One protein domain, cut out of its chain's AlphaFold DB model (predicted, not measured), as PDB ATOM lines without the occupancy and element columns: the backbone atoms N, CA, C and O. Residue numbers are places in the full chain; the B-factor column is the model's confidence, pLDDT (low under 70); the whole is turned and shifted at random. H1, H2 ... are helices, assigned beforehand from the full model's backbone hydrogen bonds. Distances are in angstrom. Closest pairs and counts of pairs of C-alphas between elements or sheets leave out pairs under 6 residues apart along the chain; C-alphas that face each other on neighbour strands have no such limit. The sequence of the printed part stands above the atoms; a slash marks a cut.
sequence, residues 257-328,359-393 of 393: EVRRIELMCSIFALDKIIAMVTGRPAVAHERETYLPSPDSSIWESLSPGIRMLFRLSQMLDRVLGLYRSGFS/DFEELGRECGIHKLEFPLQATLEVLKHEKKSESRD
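AT A GLANCE: This is residues 257 to 328 and 359 to 393 of the 393 residues of a protein of Eutypa lata (strain UCR-EL1) (UniProt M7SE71). Three long helices, H1, H3 and H5, run roughly the same way with their centres in a triangle, H3 at the corner between H1, which crosses it, and H5, which stays apart from H1; the short H4 packs on residues 304 to 308 of H3, close to H5. After H1 the long link of residues 279 to 296 folds back to the short H2, which sits by the first residues of H1. The printed part has 107 residues with five named helices, H1, H2, H3, H4 and H5 in that order, and no named strand; its class is all helix. It is compact, with a radius of gyration of the C-alphas of 14.3 A, and its outline is only just elongated, with spans of 43 by 29 by 21 A.

IN THESE COORDINATES: H1 is residues 257 to 278, 31.4 A from first to last C-alpha, and begins at C-alpha 257 (3.599, 9.440, -49.326). H2 is residues 297 to 301, 6.6 A long. H3 is residues 304 to 324, 30.4 A long, and begins at C-alpha 304 (2.445, 18.885, -36.261). H4 is residues 360 to 367, 10.2 A long. H5 is residues 374 to 389, 22.6 A long, and ends at C-alpha 389 (-13.398, 38.239, -33.028).

HOW THE PARTS SIT: H3 is the hub and touches H1, H4 and H5. H1 and H3 run the same way at a steep tilt of 39 degrees; their closest C-alphas, those of Ala 269 and Ser 313, are 5.3 A apart. H1 only just touches H2, with 3 pairs of C-alphas within 8 A, through residues 257 to 258 alone; the closest C-alphas are those of Val 258 and Ile 298, 6.0 A apart. H3 touches H4 with residues 304 to 308 alone, opposite ways at a steep tilt of 56 degrees; the closest C-alphas, those of Pro 304 and Cys 367, are 5.5 A apart. H3 and H5 only just touch, with 3 pairs of C-alphas within 8 A, the same way at a shallow tilt of 14 degrees; the closest C-alphas, those of Leu 312 and Lys 384, are 7.2 A apart. H4 and H5 are close but not clearly touching, and H1 is apart from H4 and H5. Every O i to N i+4 pair is within hydrogen-bond range in H1, H2, H3 and H4, and 11 of 12 are in H5.

THE WHOLE: The two C-alphas farthest apart, those of Ser 297 and Ser 328, are 43.7 A apart. Residues 329 to 358 are not printed, and C-alphas 328 and 359 are 29.6 A apart across this cut. The link from H1 to H2 is long, that from H2 to H3 tight, and that from H4 to H5 short. The mean pLDDT of the printed part is 82.6, and residues 325 to 328 and 385 to 393 are under 70.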
ATOM      1  N   GLU A 257       5.017   9.151 -49.544       86.12
ATOM      2  CA  GLU A 257       3.599   9.440 -49.326       86.12
ATOM      3  C   GLU A 257       3.390  10.600 -48.342       86.12
ATOM      4  O   GLU A 257       2.552  11.467 -48.590       86.12
ATOM      5  N   VAL A 258       4.210  10.656 -47.285       89.38
ATOM      6  CA  VAL A 258       4.254  11.759 -46.311       89.38
ATOM      7  C   VAL A 258       4.458  13.088 -47.037       89.38
ATOM      8  O   VAL A 258       3.641  13.993 -46.905       89.38
ATOM      9  N   ARG A 259       5.482  13.171 -47.894       89.00
ATOM     10  CA  ARG A 259       5.833  14.391 -48.627       89.00
ATOM     11  C   ARG A 259       4.725  14.853 -49.569       89.00
ATOM     12  O   ARG A 259       4.439  16.046 -49.663       89.00
ATOM     13  N   ARG A 260       4.087  13.908 -50.266       90.25
ATOM     14  CA  ARG A 260       2.946  14.192 -51.144       90.25
ATOM     15  C   ARG A 260       1.793  14.822 -50.357       90.25
ATOM     16  O   ARG A 260       1.249  15.831 -50.799       90.25
ATOM     17  N   ILE A 261       1.443  14.236 -49.210       91.38
ATOM     18  CA  ILE A 261       0.362  14.722 -48.340       91.38
ATOM     19  C   ILE A 261       0.715  16.095 -47.772       91.38
ATOM     20  O   ILE A 261      -0.094  17.009 -47.868       91.38
ATOM     21  N   GLU A 262       1.927  16.273 -47.248       93.19
ATOM     22  CA  GLU A 262       2.399  17.554 -46.714       93.19
ATOM     23  C   GLU A 262       2.308  18.685 -47.734       93.19
ATOM     24  O   GLU A 262       1.767  19.753 -47.429       93.19
ATOM     25  N   LEU A 263       2.786  18.448 -48.959       93.62
ATOM     26  CA  LEU A 263       2.717  19.439 -50.025       93.62
ATOM     27  C   LEU A 263       1.261  19.723 -50.412       93.62
ATOM     28  O   LEU A 263       0.872  20.886 -50.482       93.62
ATOM     29  N   MET A 264       0.432  18.692 -50.601       93.81
ATOM     30  CA  MET A 264      -0.977  18.869 -50.966       93.81
ATOM     31  C   MET A 264      -1.769  19.624 -49.882       93.81
ATOM     32  O   MET A 264      -2.502  20.563 -50.193       93.81
ATOM     33  N   CYS A 265      -1.579  19.276 -48.606       94.94
ATOM     34  CA  CYS A 265      -2.176  19.982 -47.473       94.94
ATOM     35  C   CYS A 265      -1.673  21.426 -47.369       94.94
ATOM     36  O   CYS A 265      -2.464  22.310 -47.051       94.94
ATOM     37  N   SER A 266      -0.393  21.679 -47.668       96.25
ATOM     38  CA  SER A 266       0.171  23.036 -47.664       96.25
ATOM     39  C   SER A 266      -0.480  23.907 -48.735       96.25
ATOM     40  O   SER A 266      -0.880  25.029 -48.444       96.25
ATOM     41  N   ILE A 267      -0.648  23.380 -49.954       96.06
ATOM     42  CA  ILE A 267      -1.330  24.084 -51.049       96.06
ATOM     43  C   ILE A 267      -2.801  24.342 -50.712       96.06
ATOM     44  O   ILE A 267      -3.287  25.450 -50.928       96.06
ATOM     45  N   PHE A 268      -3.502  23.357 -50.143       95.38
ATOM     46  CA  PHE A 268      -4.885  23.535 -49.698       95.38
ATOM     47  C   PHE A 268      -5.005  24.634 -48.639       95.38
ATOM     48  O   PHE A 268      -5.832  25.530 -48.781       95.38
ATOM     49  N   ALA A 269      -4.169  24.596 -47.598       95.38
ATOM     50  CA  ALA A 269      -4.188  25.603 -46.543       95.38
ATOM     51  C   ALA A 269      -3.895  27.007 -47.087       95.38
ATOM     52  O   ALA A 269      -4.591  27.970 -46.760       95.38
ATOM     53  N   LEU A 270      -2.899  27.109 -47.966       95.38
ATOM     54  CA  LEU A 270      -2.503  28.355 -48.606       95.38
ATOM     55  C   LEU A 270      -3.634  28.945 -49.464       95.38
ATOM     56  O   LEU A 270      -3.908  30.135 -49.349       95.38
ATOM     57  N   ASP A 271      -4.345  28.122 -50.241       95.56
ATOM     58  CA  ASP A 271      -5.522  28.534 -51.022       95.56
ATOM     59  C   ASP A 271      -6.637  29.102 -50.130       95.56
ATOM     60  O   ASP A 271      -7.211  30.145 -50.449       95.56
ATOM     61  N   LYS A 272      -6.905  28.489 -48.966       92.69
ATOM     62  CA  LYS A 272      -7.911  29.010 -48.019       92.69
ATOM     63  C   LYS A 272      -7.490  30.325 -47.384       92.69
ATOM     64  O   LYS A 272      -8.303  31.244 -47.306       92.69
ATOM     65  N   ILE A 273      -6.232  30.439 -46.963       92.25
ATOM     66  CA  ILE A 273      -5.697  31.676 -46.382       92.25
ATOM     67  C   ILE A 273      -5.735  32.804 -47.415       92.25
ATOM     68  O   ILE A 273      -6.229  33.888 -47.118       92.25
ATOM     69  N   ILE A 274      -5.282  32.552 -48.643       92.81
ATOM     70  CA  ILE A 274      -5.273  33.555 -49.712       92.81
ATOM     71  C   ILE A 274      -6.695  33.967 -50.086       92.81
ATOM     72  O   ILE A 274      -6.958  35.162 -50.201       92.81
ATOM     73  N   ALA A 275      -7.630  33.024 -50.215       92.06
ATOM     74  CA  ALA A 275      -9.034  33.336 -50.475       92.06
ATOM     75  C   ALA A 275      -9.644  34.237 -49.388       92.06
ATOM     76  O   ALA A 275     -10.398  35.155 -49.702       92.06
ATOM     77  N   MET A 276      -9.287  34.003 -48.122       87.62
ATOM     78  CA  MET A 276      -9.716  34.836 -46.998       87.62
ATOM     79  C   MET A 276      -9.102  36.238 -47.034       87.62
ATOM     80  O   MET A 276      -9.813  37.211 -46.815       87.62
ATOM     81  N   VAL A 277      -7.797  36.350 -47.296       86.56
ATOM     82  CA  VAL A 277      -7.078  37.638 -47.280       86.56
ATOM     83  C   VAL A 277      -7.467  38.515 -48.471       86.56
ATOM     84  O   VAL A 277      -7.642  39.717 -48.321       86.56
ATOM     85  N   THR A 278      -7.627  37.913 -49.649       89.38
ATOM     86  CA  THR A 278      -7.843  38.638 -50.914       89.38
ATOM     87  C   THR A 278      -9.318  38.739 -51.315       89.38
ATOM     88  O   THR A 278      -9.654  39.398 -52.298       89.38
ATOM     89  N   GLY A 279     -10.211  38.025 -50.620       86.81
ATOM     90  CA  GLY A 279     -11.627  37.900 -50.979       86.81
ATOM     91  C   GLY A 279     -11.888  37.109 -52.270       86.81
ATOM     92  O   GLY A 279     -13.021  37.074 -52.758       86.81
ATOM     93  N   ARG A 280     -10.865  36.477 -52.859       88.31
ATOM     94  CA  ARG A 280     -10.992  35.727 -54.117       88.31
ATOM     95  C   ARG A 280     -11.580  34.322 -53.889       88.31
ATOM     96  O   ARG A 280     -11.550  33.791 -52.774       88.31
ATOM     97  N   PRO A 281     -12.163  33.687 -54.924       87.31
ATOM     98  CA  PRO A 281     -12.622  32.305 -54.835       87.31
ATOM     99  C   PRO A 281     -11.473  31.339 -54.521       87.31
ATOM    100  O   PRO A 281     -10.403  31.440 -55.108       87.31
ATOM    101  N   ALA A 282     -11.728  30.389 -53.622       89.81
ATOM    102  CA  ALA A 282     -10.802  29.302 -53.317       89.81
ATOM    103  C   ALA A 282     -10.923  28.230 -54.407       89.81
ATOM    104  O   ALA A 282     -12.044  27.919 -54.823       89.81
ATOM    105  N   VAL A 283      -9.802  27.676 -54.861       91.25
ATOM    106  CA  VAL A 283      -9.752  26.721 -55.980       91.25
ATOM    107  C   VAL A 283      -9.643  25.278 -55.492       91.25
ATOM    108  O   VAL A 283     -10.231  24.376 -56.091       91.25
ATOM    109  N   ALA A 284      -8.902  25.035 -54.410       91.25
ATOM    110  CA  ALA A 284      -8.656  23.694 -53.900       91.25
ATOM    111  C   ALA A 284      -9.890  23.166 -53.163       91.25
ATOM    112  O   ALA A 284     -10.387  23.775 -52.212       91.25
ATOM    113  N   HIS A 285     -10.387  22.005 -53.575       86.88
ATOM    114  CA  HIS A 285     -11.569  21.412 -52.961       86.88
ATOM    115  C   HIS A 285     -11.178  20.488 -51.801       86.88
ATOM    116  O   HIS A 285     -10.262  19.679 -51.935       86.88
ATOM    117  N   GLU A 286     -11.899  20.562 -50.676       84.56
ATOM    118  CA  GLU A 286     -11.621  19.743 -49.483       84.56
ATOM    119  C   GLU A 286     -11.657  18.242 -49.800       84.56
ATOM    120  O   GLU A 286     -10.780  17.499 -49.389       84.56
ATOM    121  N   ARG A 287     -12.618  17.791 -50.615       84.00
ATOM    122  CA  ARG A 287     -12.743  16.370 -51.013       84.00
ATOM    123  C   ARG A 287     -11.540  15.805 -51.773       84.00
ATOM    124  O   ARG A 287     -11.365  14.592 -51.778       84.00
ATOM    125  N   GLU A 288     -10.745  16.663 -52.404       83.19
ATOM    126  CA  GLU A 288      -9.554  16.260 -53.161       83.19
ATOM    127  C   GLU A 288      -8.283  16.303 -52.297       83.19
ATOM    128  O   GLU A 288      -7.215  15.886 -52.737       83.19
ATOM    129  N   THR A 289      -8.374  16.803 -51.063       85.19
ATOM    130  CA  THR A 289      -7.249  16.845 -50.130       85.19
ATOM    131  C   THR A 289      -7.599  16.053 -48.887       85.19
ATOM    132  O   THR A 289      -8.502  16.413 -48.140       85.19
ATOM    133  N   TYR A 290      -6.857  14.984 -48.621       83.75
ATOM    134  CA  TYR A 290      -7.093  14.170 -47.437       83.75
ATOM    135  C   TYR A 290      -5.958  14.324 -46.428       83.75
ATOM    136  O   TYR A 290      -4.780  14.343 -46.785       83.75
ATOM    137  N   LEU A 291      -6.336  14.378 -45.154       87.00
ATOM    138  CA  LEU A 291      -5.427  14.216 -44.029       87.00
ATOM    139  C   LEU A 291      -5.648  12.807 -43.441       87.00
ATOM    140  O   LEU A 291      -6.806  12.440 -43.216       87.00
ATOM    141  N   PRO A 292      -4.595  11.991 -43.233       87.19
ATOM    142  CA  PRO A 292      -4.724  10.647 -42.669       87.19
ATOM    143  C   PRO A 292      -5.392  10.621 -41.288       87.19
ATOM    144  O   PRO A 292      -5.373  11.609 -40.557       87.19
ATOM    145  N   SER A 293      -5.933   9.457 -40.916       85.81
ATOM    146  CA  SER A 293      -6.423   9.204 -39.552       85.81
ATOM    147  C   SER A 293      -5.278   9.312 -38.530       85.81
ATOM    148  O   SER A 293      -4.167   8.879 -38.858       85.81
ATOM    149  N   PRO A 294      -5.528   9.807 -37.298       84.94
ATOM    150  CA  PRO A 294      -4.513   9.923 -36.249       84.94
ATOM    151  C   PRO A 294      -3.802   8.610 -35.888       84.94
ATOM    152  O   PRO A 294      -2.668   8.649 -35.422       84.94
ATOM    153  N   ASP A 295      -4.422   7.459 -36.162       85.00
ATOM    154  CA  ASP A 295      -3.857   6.132 -35.877       85.00
ATOM    155  C   ASP A 295      -2.860   5.633 -36.948       85.00
ATOM    156  O   ASP A 295      -2.308   4.537 -36.841       85.00
ATOM    157  N   SER A 296      -2.656   6.386 -38.033       88.00
ATOM    158  CA  SER A 296      -1.783   5.980 -39.142       88.00
ATOM    159  C   SER A 296      -0.304   6.278 -38.862       88.00
ATOM    160  O   SER A 296       0.046   7.352 -38.382       88.00
ATOM    161  N   SER A 297       0.608   5.402 -39.297       88.94
ATOM    162  CA  SER A 297       2.058   5.682 -39.270       88.94
ATOM    163  C   SER A 297       2.448   6.921 -40.091       88.94
ATOM    164  O   SER A 297       3.402   7.631 -39.765       88.94
ATOM    165  N   ILE A 298       1.686   7.211 -41.150       87.94
ATOM    166  CA  ILE A 298       1.861   8.408 -41.975       87.94
ATOM    167  C   ILE A 298       1.537   9.645 -41.144       87.94
ATOM    168  O   ILE A 298       2.297  10.606 -41.184       87.94
ATOM    169  N   TRP A 299       0.451   9.602 -40.360       89.62
ATOM    170  CA  TRP A 299       0.057  10.705 -39.488       89.62
ATOM    171  C   TRP A 299       1.190  11.087 -38.553       89.62
ATOM    172  O   TRP A 299       1.550  12.254 -38.514       89.62
ATOM    173  N   GLU A 300       1.800  10.122 -37.862       88.88
ATOM    174  CA  GLU A 300       2.904  10.375 -36.929       88.88
ATOM    175  C   GLU A 300       4.104  11.068 -37.579       88.88
ATOM    176  O   GLU A 300       4.780  11.844 -36.901       88.88
ATOM    177  N   SER A 301       4.304  10.850 -38.880       90.38
ATOM    178  CA  SER A 301       5.422  11.380 -39.661       90.38
ATOM    179  C   SER A 301       5.181  12.786 -40.230       90.38
ATOM    180  O   SER A 301       6.145  13.446 -40.600       90.38
ATOM    181  N   LEU A 302       3.931  13.264 -40.304       91.88
ATOM    182  CA  LEU A 302       3.609  14.613 -40.800       91.88
ATOM    183  C   LEU A 302       4.080  15.695 -39.822       91.88
ATOM    184  O   LEU A 302       4.000  15.495 -38.611       91.88
ATOM    185  N   SER A 303       4.442  16.895 -40.277       91.19
ATOM    186  CA  SER A 303       4.679  17.991 -39.324       91.19
ATOM    187  C   SER A 303       3.432  18.291 -38.452       91.19
ATOM    188  O   SER A 303       2.322  18.412 -38.977       91.19
ATOM    189  N   PRO A 304       3.558  18.462 -37.121       92.25
ATOM    190  CA  PRO A 304       2.445  18.885 -36.261       92.25
ATOM    191  C   PRO A 304       1.783  20.192 -36.719       92.25
ATOM    192  O   PRO A 304       0.570  20.364 -36.582       92.25
ATOM    193  N   GLY A 305       2.574  21.106 -37.294       92.50
ATOM    194  CA  GLY A 305       2.086  22.397 -37.768       92.50
ATOM    195  C   GLY A 305       1.142  22.265 -38.954       92.50
ATOM    196  O   GLY A 305       0.074  22.870 -38.930       92.50
ATOM    197  N   ILE A 306       1.461  21.407 -39.934       93.38
ATOM    198  CA  ILE A 306       0.573  21.204 -41.086       93.38
ATOM    199  C   ILE A 306      -0.718  20.483 -40.699       93.38
ATOM    200  O   ILE A 306      -1.775  20.808 -41.234       93.38
ATOM    201  N   ARG A 307      -0.668  19.557 -39.730       93.88
ATOM    202  CA  ARG A 307      -1.873  18.896 -39.196       93.88
ATOM    203  C   ARG A 307      -2.838  19.933 -38.626       93.88
ATOM    204  O   ARG A 307      -4.006  19.959 -39.008       93.88
ATOM    205  N   MET A 308      -2.327  20.829 -37.776       91.50
ATOM    206  CA  MET A 308      -3.126  21.912 -37.205       91.50
ATOM    207  C   MET A 308      -3.622  22.872 -38.288       91.50
ATOM    208  O   MET A 308      -4.813  23.166 -38.364       91.50
ATOM    209  N   LEU A 309      -2.724  23.349 -39.147       92.06
ATOM    210  CA  LEU A 309      -3.063  24.335 -40.165       92.06
ATOM    211  C   LEU A 309      -4.115  23.806 -41.144       92.06
ATOM    212  O   LEU A 309      -5.022  24.543 -41.529       92.06
ATOM    213  N   PHE A 310      -4.049  22.522 -41.500       92.06
ATOM    214  CA  PHE A 310      -5.067  21.873 -42.317       92.06
ATOM    215  C   PHE A 310      -6.431  21.867 -41.620       92.06
ATOM    216  O   PHE A 310      -7.419  22.273 -42.229       92.06
ATOM    217  N   ARG A 311      -6.495  21.486 -40.335       89.69
ATOM    218  CA  ARG A 311      -7.741  21.518 -39.546       89.69
ATOM    219  C   ARG A 311      -8.333  22.923 -39.470       89.69
ATOM    220  O   ARG A 311      -9.522  23.098 -39.733       89.69
ATOM    221  N   LEU A 312      -7.501  23.929 -39.200       89.25
ATOM    222  CA  LEU A 312      -7.921  25.333 -39.228       89.25
ATOM    223  C   LEU A 312      -8.429  25.731 -40.619       89.25
ATOM    224  O   LEU A 312      -9.449  26.399 -40.731       89.25
ATOM    225  N   SER A 313      -7.790  25.255 -41.686       90.62
ATOM    226  CA  SER A 313      -8.206  25.533 -43.065       90.62
ATOM    227  C   SER A 313      -9.541  24.881 -43.435       90.62
ATOM    228  O   SER A 313     -10.325  25.495 -44.154       90.62
ATOM    229  N   GLN A 314      -9.860  23.691 -42.910       88.81
ATOM    230  CA  GLN A 314     -11.196  23.086 -43.052       88.81
ATOM    231  C   GLN A 314     -12.270  23.954 -42.381       88.81
ATOM    232  O   GLN A 314     -13.369  24.125 -42.907       88.81
ATOM    233  N   MET A 315     -11.947  24.540 -41.227       85.75
ATOM    234  CA  MET A 315     -12.842  25.466 -40.529       85.75
ATOM    235  C   MET A 315     -13.007  26.767 -41.330       85.75
ATOM    236  O   MET A 315     -14.130  27.233 -41.508       85.75
ATOM    237  N   LEU A 316     -11.916  27.304 -41.892       85.00
ATOM    238  CA  LEU A 316     -11.948  28.475 -42.775       85.00
ATOM    239  C   LEU A 316     -12.778  28.230 -44.043       85.00
ATOM    240  O   LEU A 316     -13.533  29.110 -44.445       85.00
ATOM    241  N   ASP A 317     -12.693  27.051 -44.660       87.00
ATOM    242  CA  ASP A 317     -13.465  26.731 -45.869       87.00
ATOM    243  C   ASP A 317     -14.981  26.752 -45.611       87.00
ATOM    244  O   ASP A 317     -15.757  27.250 -46.429       87.00
ATOM    245  N   ARG A 318     -15.412  26.315 -44.420       84.75
ATOM    246  CA  ARG A 318     -16.815  26.424 -43.987       84.75
ATOM    247  C   ARG A 318     -17.245  27.878 -43.827       84.75
ATOM    248  O   ARG A 318     -18.317  28.243 -44.304       84.75
ATOM    249  N   VAL A 319     -16.403  28.710 -43.208       82.44
ATOM    250  CA  VAL A 319     -16.656  30.157 -43.073       82.44
ATOM    251  C   VAL A 319     -16.770  30.819 -44.446       82.44
ATOM    252  O   VAL A 319     -17.731  31.545 -44.697       82.44
ATOM    253  N   LEU A 320     -15.851  30.514 -45.368       82.00
ATOM    254  CA  LEU A 320     -15.912  30.987 -46.754       82.00
ATOM    255  C   LEU A 320     -17.225  30.581 -47.438       82.00
ATOM    256  O   LEU A 320     -17.805  31.381 -48.173       82.00
ATOM    257  N   GLY A 321     -17.715  29.365 -47.187       81.31
ATOM    258  CA  GLY A 321     -19.015  28.899 -47.670       81.31
ATOM    259  C   GLY A 321     -20.186  29.755 -47.177       81.31
ATOM    260  O   GLY A 321     -21.057  30.121 -47.968       81.31
ATOM    261  N   LEU A 322     -20.191  30.139 -45.898       79.50
ATOM    262  CA  LEU A 322     -21.226  31.005 -45.316       79.50
ATOM    263  C   LEU A 322     -21.226  32.403 -45.947       79.50
ATOM    264  O   LEU A 322     -22.271  32.867 -46.398       79.50
ATOM    265  N   TYR A 323     -20.055  33.031 -46.074       74.19
ATOM    266  CA  TYR A 323     -19.930  34.335 -46.736       74.19
ATOM    267  C   TYR A 323     -20.382  34.296 -48.204       74.19
ATOM    268  O   TYR A 323     -21.059  35.209 -48.674       74.19
ATOM    269  N   ARG A 324     -20.047  33.228 -48.939       74.19
ATOM    270  CA  ARG A 324     -20.381  33.087 -50.370       74.19
ATOM    271  C   ARG A 324     -21.832  32.688 -50.627       74.19
ATOM    272  O   ARG A 324     -22.382  33.063 -51.657       74.19
ATOM    273  N   SER A 325     -22.449  31.941 -49.712       69.25
ATOM    274  CA  SER A 325     -23.865  31.545 -49.801       69.25
ATOM    275  C   SER A 325     -24.842  32.699 -49.547       69.25
ATOM    276  O   SER A 325     -26.051  32.516 -49.697       69.25
ATOM    277  N   GLY A 326     -24.328  33.895 -49.233       56.75
ATOM    278  CA  GLY A 326     -25.047  35.158 -49.329       56.75
ATOM    279  C   GLY A 326     -26.395  35.149 -48.624       56.75
ATOM    280  O   GLY A 326     -27.366  35.493 -49.274       56.75
ATOM    281  N   PHE A 327     -26.479  34.703 -47.363       52.34
ATOM    282  CA  PHE A 327     -27.690  34.765 -46.517       52.34
ATOM    283  C   PHE A 327     -29.030  34.565 -47.263       52.34
ATOM    284  O   PHE A 327     -30.035  35.207 -46.959       52.34
ATOM    285  N   SER A 328     -29.086  33.658 -48.240       42.50
ATOM    286  CA  SER A 328     -30.330  33.326 -48.929       42.50
ATOM    287  C   SER A 328     -30.961  32.113 -48.262       42.50
ATOM    288  O   SER A 328     -31.136  31.055 -48.864       42.50
ATOM    289  N   ASP A 359     -12.045  23.363 -29.073       79.94
ATOM    290  CA  ASP A 359     -11.099  24.165 -28.305       79.94
ATOM    291  C   ASP A 359      -9.681  24.025 -28.868       79.94
ATOM    292  O   ASP A 359      -9.302  23.009 -29.449       79.94
ATOM    293  N   PHE A 360      -8.881  25.096 -28.768       78.75
ATOM    294  CA  PHE A 360      -7.551  25.118 -29.397       78.75
ATOM    295  C   PHE A 360      -6.643  24.101 -28.719       78.75
ATOM    296  O   PHE A 360      -5.876  23.419 -29.385       78.75
ATOM    297  N   GLU A 361      -6.792  23.957 -27.403       81.25
ATOM    298  CA  GLU A 361      -6.069  22.975 -26.603       81.25
ATOM    299  C   GLU A 361      -6.430  21.533 -26.977       81.25
ATOM    300  O   GLU A 361      -5.556  20.665 -26.983       81.25
ATOM    301  N   GLU A 362      -7.696  21.266 -27.315       84.38
ATOM    302  CA  GLU A 362      -8.149  19.940 -27.744       84.38
ATOM    303  C   GLU A 362      -7.574  19.595 -29.120       84.38
ATOM    304  O   GLU A 362      -6.863  18.597 -29.270       84.38
ATOM    305  N   LEU A 363      -7.772  20.487 -30.096       83.56
ATOM    306  CA  LEU A 363      -7.228  20.327 -31.442       83.56
ATOM    307  C   LEU A 363      -5.691  20.276 -31.417       83.56
ATOM    308  O   LEU A 363      -5.052  19.544 -32.174       83.56
ATOM    309  N   GLY A 364      -5.076  21.051 -30.522       82.94
ATOM    310  CA  GLY A 364      -3.633  21.120 -30.351       82.94
ATOM    311  C   GLY A 364      -3.031  19.875 -29.729       82.94
ATOM    312  O   GLY A 364      -1.910  19.492 -30.083       82.94
ATOM    313  N   ARG A 365      -3.786  19.198 -28.862       86.25
ATOM    314  CA  ARG A 365      -3.428  17.885 -28.332       86.25
ATOM    315  C   ARG A 365      -3.487  16.819 -29.420       86.25
ATOM    316  O   ARG A 365      -2.524  16.066 -29.540       86.25
ATOM    317  N   GLU A 366      -4.546  16.800 -30.231       85.56
ATOM    318  CA  GLU A 366      -4.694  15.874 -31.368       85.56
ATOM    319  C   GLU A 366      -3.557  16.055 -32.387       85.56
ATOM    320  O   GLU A 366      -2.908  15.090 -32.791       85.56
ATOM    321  N   CYS A 367      -3.261  17.302 -32.764       87.00
ATOM    322  CA  CYS A 367      -2.240  17.615 -33.765       87.00
ATOM    323  C   CYS A 367      -0.803  17.548 -33.222       87.00
ATOM    324  O   CYS A 367       0.148  17.553 -34.002       87.00
ATOM    325  N   GLY A 368      -0.623  17.485 -31.898       86.12
ATOM    326  CA  GLY A 368       0.689  17.422 -31.260       86.12
ATOM    327  C   GLY A 368       1.479  18.735 -31.301       86.12
ATOM    328  O   GLY A 368       2.706  18.692 -31.396       86.12
ATOM    329  N   ILE A 369       0.811  19.896 -31.213       87.38
ATOM    330  CA  ILE A 369       1.469  21.219 -31.312       87.38
ATOM    331  C   ILE A 369       2.547  21.423 -30.233       87.38
ATOM    332  O   ILE A 369       3.510  22.145 -30.458       87.38
ATOM    333  N   HIS A 370       2.466  20.729 -29.095       85.44
ATOM    334  CA  HIS A 370       3.491  20.777 -28.043       85.44
ATOM    335  C   HIS A 370       4.919  20.447 -28.531       85.44
ATOM    336  O   HIS A 370       5.882  20.758 -27.835       85.44
ATOM    337  N   LYS A 371       5.068  19.816 -29.705       86.50
ATOM    338  CA  LYS A 371       6.358  19.535 -30.353       86.50
ATOM    339  C   LYS A 371       6.939  20.727 -31.132       86.50
ATOM    340  O   LYS A 371       8.100  20.668 -31.521       86.50
ATOM    341  N   LEU A 372       6.148  21.767 -31.404       86.88
ATOM    342  CA  LEU A 372       6.583  22.982 -32.100       86.88
ATOM    343  C   LEU A 372       7.186  23.994 -31.121       86.88
ATOM    344  O   LEU A 372       6.832  24.023 -29.943       86.88
ATOM    345  N   GLU A 373       8.046  24.880 -31.620       87.50
ATOM    346  CA  GLU A 373       8.543  26.010 -30.834       87.50
ATOM    347  C   GLU A 373       7.406  26.960 -30.435       87.50
ATOM    348  O   GLU A 373       6.471  27.192 -31.204       87.50
ATOM    349  N   PHE A 374       7.511  27.561 -29.247       85.31
ATOM    350  CA  PHE A 374       6.485  28.449 -28.690       85.31
ATOM    351  C   PHE A 374       5.995  29.559 -29.651       85.31
ATOM    352  O   PHE A 374       4.780  29.730 -29.761       85.31
ATOM    353  N   PRO A 375       6.859  30.272 -30.413       84.25
ATOM    354  CA  PRO A 375       6.399  31.299 -31.356       84.25
ATOM    355  C   PRO A 375       5.468  30.765 -32.456       84.25
ATOM    356  O   PRO A 375       4.554  31.463 -32.902       84.25
ATOM    357  N   LEU A 376       5.662  29.512 -32.876       84.12
ATOM    358  CA  LEU A 376       4.815  28.867 -33.879       84.12
ATOM    359  C   LEU A 376       3.458  28.482 -33.294       84.12
ATOM    360  O   LEU A 376       2.436  28.638 -33.960       84.12
ATOM    361  N   GLN A 377       3.441  28.028 -32.038       82.62
ATOM    362  CA  GLN A 377       2.195  27.746 -31.321       82.62
ATOM    363  C   GLN A 377       1.358  29.022 -31.191       82.62
ATOM    364  O   GLN A 377       0.181  29.014 -31.544       82.62
ATOM    365  N   ALA A 378       1.995  30.127 -30.790       80.19
ATOM    366  CA  ALA A 378       1.350  31.430 -30.677       80.19
ATOM    367  C   ALA A 378       0.798  31.921 -32.026       80.19
ATOM    368  O   ALA A 378      -0.324  32.411 -32.086       80.19
ATOM    369  N   THR A 379       1.537  31.740 -33.127       81.75
ATOM    370  CA  THR A 379       1.049  32.081 -34.479       81.75
ATOM    371  C   THR A 379      -0.235  31.320 -34.832       81.75
ATOM    372  O   THR A 379      -1.193  31.915 -35.324       81.75
ATOM    373  N   LEU A 380      -0.284  30.012 -34.558       81.06
ATOM    374  CA  LEU A 380      -1.469  29.182 -34.810       81.06
ATOM    375  C   LEU A 380      -2.651  29.562 -33.905       81.06
ATOM    376  O   LEU A 380      -3.800  29.541 -34.345       81.06
ATOM    377  N   GLU A 381      -2.370  29.926 -32.657       79.19
ATOM    378  CA  GLU A 381      -3.372  30.387 -31.697       79.19
ATOM    379  C   GLU A 381      -3.976  31.732 -32.123       79.19
ATOM    380  O   GLU A 381      -5.198  31.863 -32.187       79.19
ATOM    381  N   VAL A 382      -3.137  32.701 -32.509       79.38
ATOM    382  CA  VAL A 382      -3.573  34.003 -33.041       79.38
ATOM    383  C   VAL A 382      -4.439  33.816 -34.283       79.38
ATOM    384  O   VAL A 382      -5.528  34.383 -34.345       79.38
ATOM    385  N   LEU A 383      -4.025  32.958 -35.224       74.38
ATOM    386  CA  LEU A 383      -4.794  32.675 -36.439       74.38
ATOM    387  C   LEU A 383      -6.192  32.120 -36.124       74.38
ATOM    388  O   LEU A 383      -7.161  32.449 -36.810       74.38
ATOM    389  N   LYS A 384      -6.330  31.317 -35.060       72.06
ATOM    390  CA  LYS A 384      -7.641  30.869 -34.578       72.06
ATOM    391  C   LYS A 384      -8.430  32.007 -33.912       72.06
ATOM    392  O   LYS A 384      -9.637  32.121 -34.127       72.06
ATOM    393  N   HIS A 385      -7.776  32.811 -33.074       69.00
ATOM    394  CA  HIS A 385      -8.427  33.814 -32.230       69.00
ATOM    395  C   HIS A 385      -8.877  35.072 -32.981       69.00
ATOM    396  O   HIS A 385     -10.009  35.501 -32.752       69.00
ATOM    397  N   GLU A 386      -8.077  35.620 -33.904       59.41
ATOM    398  CA  GLU A 386      -8.468  36.782 -34.729       59.41
ATOM    399  C   GLU A 386      -9.779  36.524 -35.489       59.41
ATOM    400  O   GLU A 386     -10.615  37.412 -35.658       59.41
ATOM    401  N   LYS A 387     -10.019  35.265 -35.865       54.38
ATOM    402  CA  LYS A 387     -11.232  34.854 -36.577       54.38
ATOM    403  C   LYS A 387     -12.443  34.653 -35.672       54.38
ATOM    404  O   LYS A 387     -13.571  34.784 -36.140       54.38
ATOM    405  N   LYS A 388     -12.245  34.406 -34.372       48.69
ATOM    406  CA  LYS A 388     -13.346  34.388 -33.396       48.69
ATOM    407  C   LYS A 388     -13.853  35.805 -33.091       48.69
ATOM    408  O   LYS A 388     -15.029  35.953 -32.769       48.69
ATOM    409  N   SER A 389     -12.999  36.831 -33.195       39.53
ATOM    410  CA  SER A 389     -13.398  38.239 -33.028       39.53
ATOM    411  C   SER A 389     -14.122  38.811 -34.246       39.53
ATOM    412  O   SER A 389     -15.169  39.414 -34.064       39.53
ATOM    413  N   GLU A 390     -13.652  38.553 -35.473       44.22
ATOM    414  CA  GLU A 390     -14.297  39.053 -36.710       44.22
ATOM    415  C   GLU A 390     -15.691  38.453 -36.987       44.22
ATOM    416  O   GLU A 390     -16.392  38.907 -37.880       44.22
ATOM    417  N   SER A 391     -16.092  37.415 -36.250       40.53
ATOM    418  CA  SER A 391     -17.400  36.761 -36.381       40.53
ATOM    419  C   SER A 391     -18.445  37.257 -35.368       40.53
ATOM    420  O   SER A 391     -19.588  36.795 -35.408       40.53
ATOM    421  N   ARG A 392     -18.052  38.096 -34.402       36.22
ATOM    422  CA  ARG A 392     -18.936  38.585 -33.326       36.22
ATOM    423  C   ARG A 392     -19.499  39.986 -33.572       36.22
ATOM    424  O   ARG A 392     -20.431  40.357 -32.858       36.22
ATOM    425  N   ASP A 393     -18.966  40.690 -34.561       34.31
ATOM    426  CA  ASP A 393     -19.482  41.954 -35.093       34.31
ATOM    427  C   ASP A 393     -20.194  41.689 -36.428       34.31
ATOM    428  O   ASP A 393     -21.205  42.378 -36.703       34.31
TER     429      ASP A 393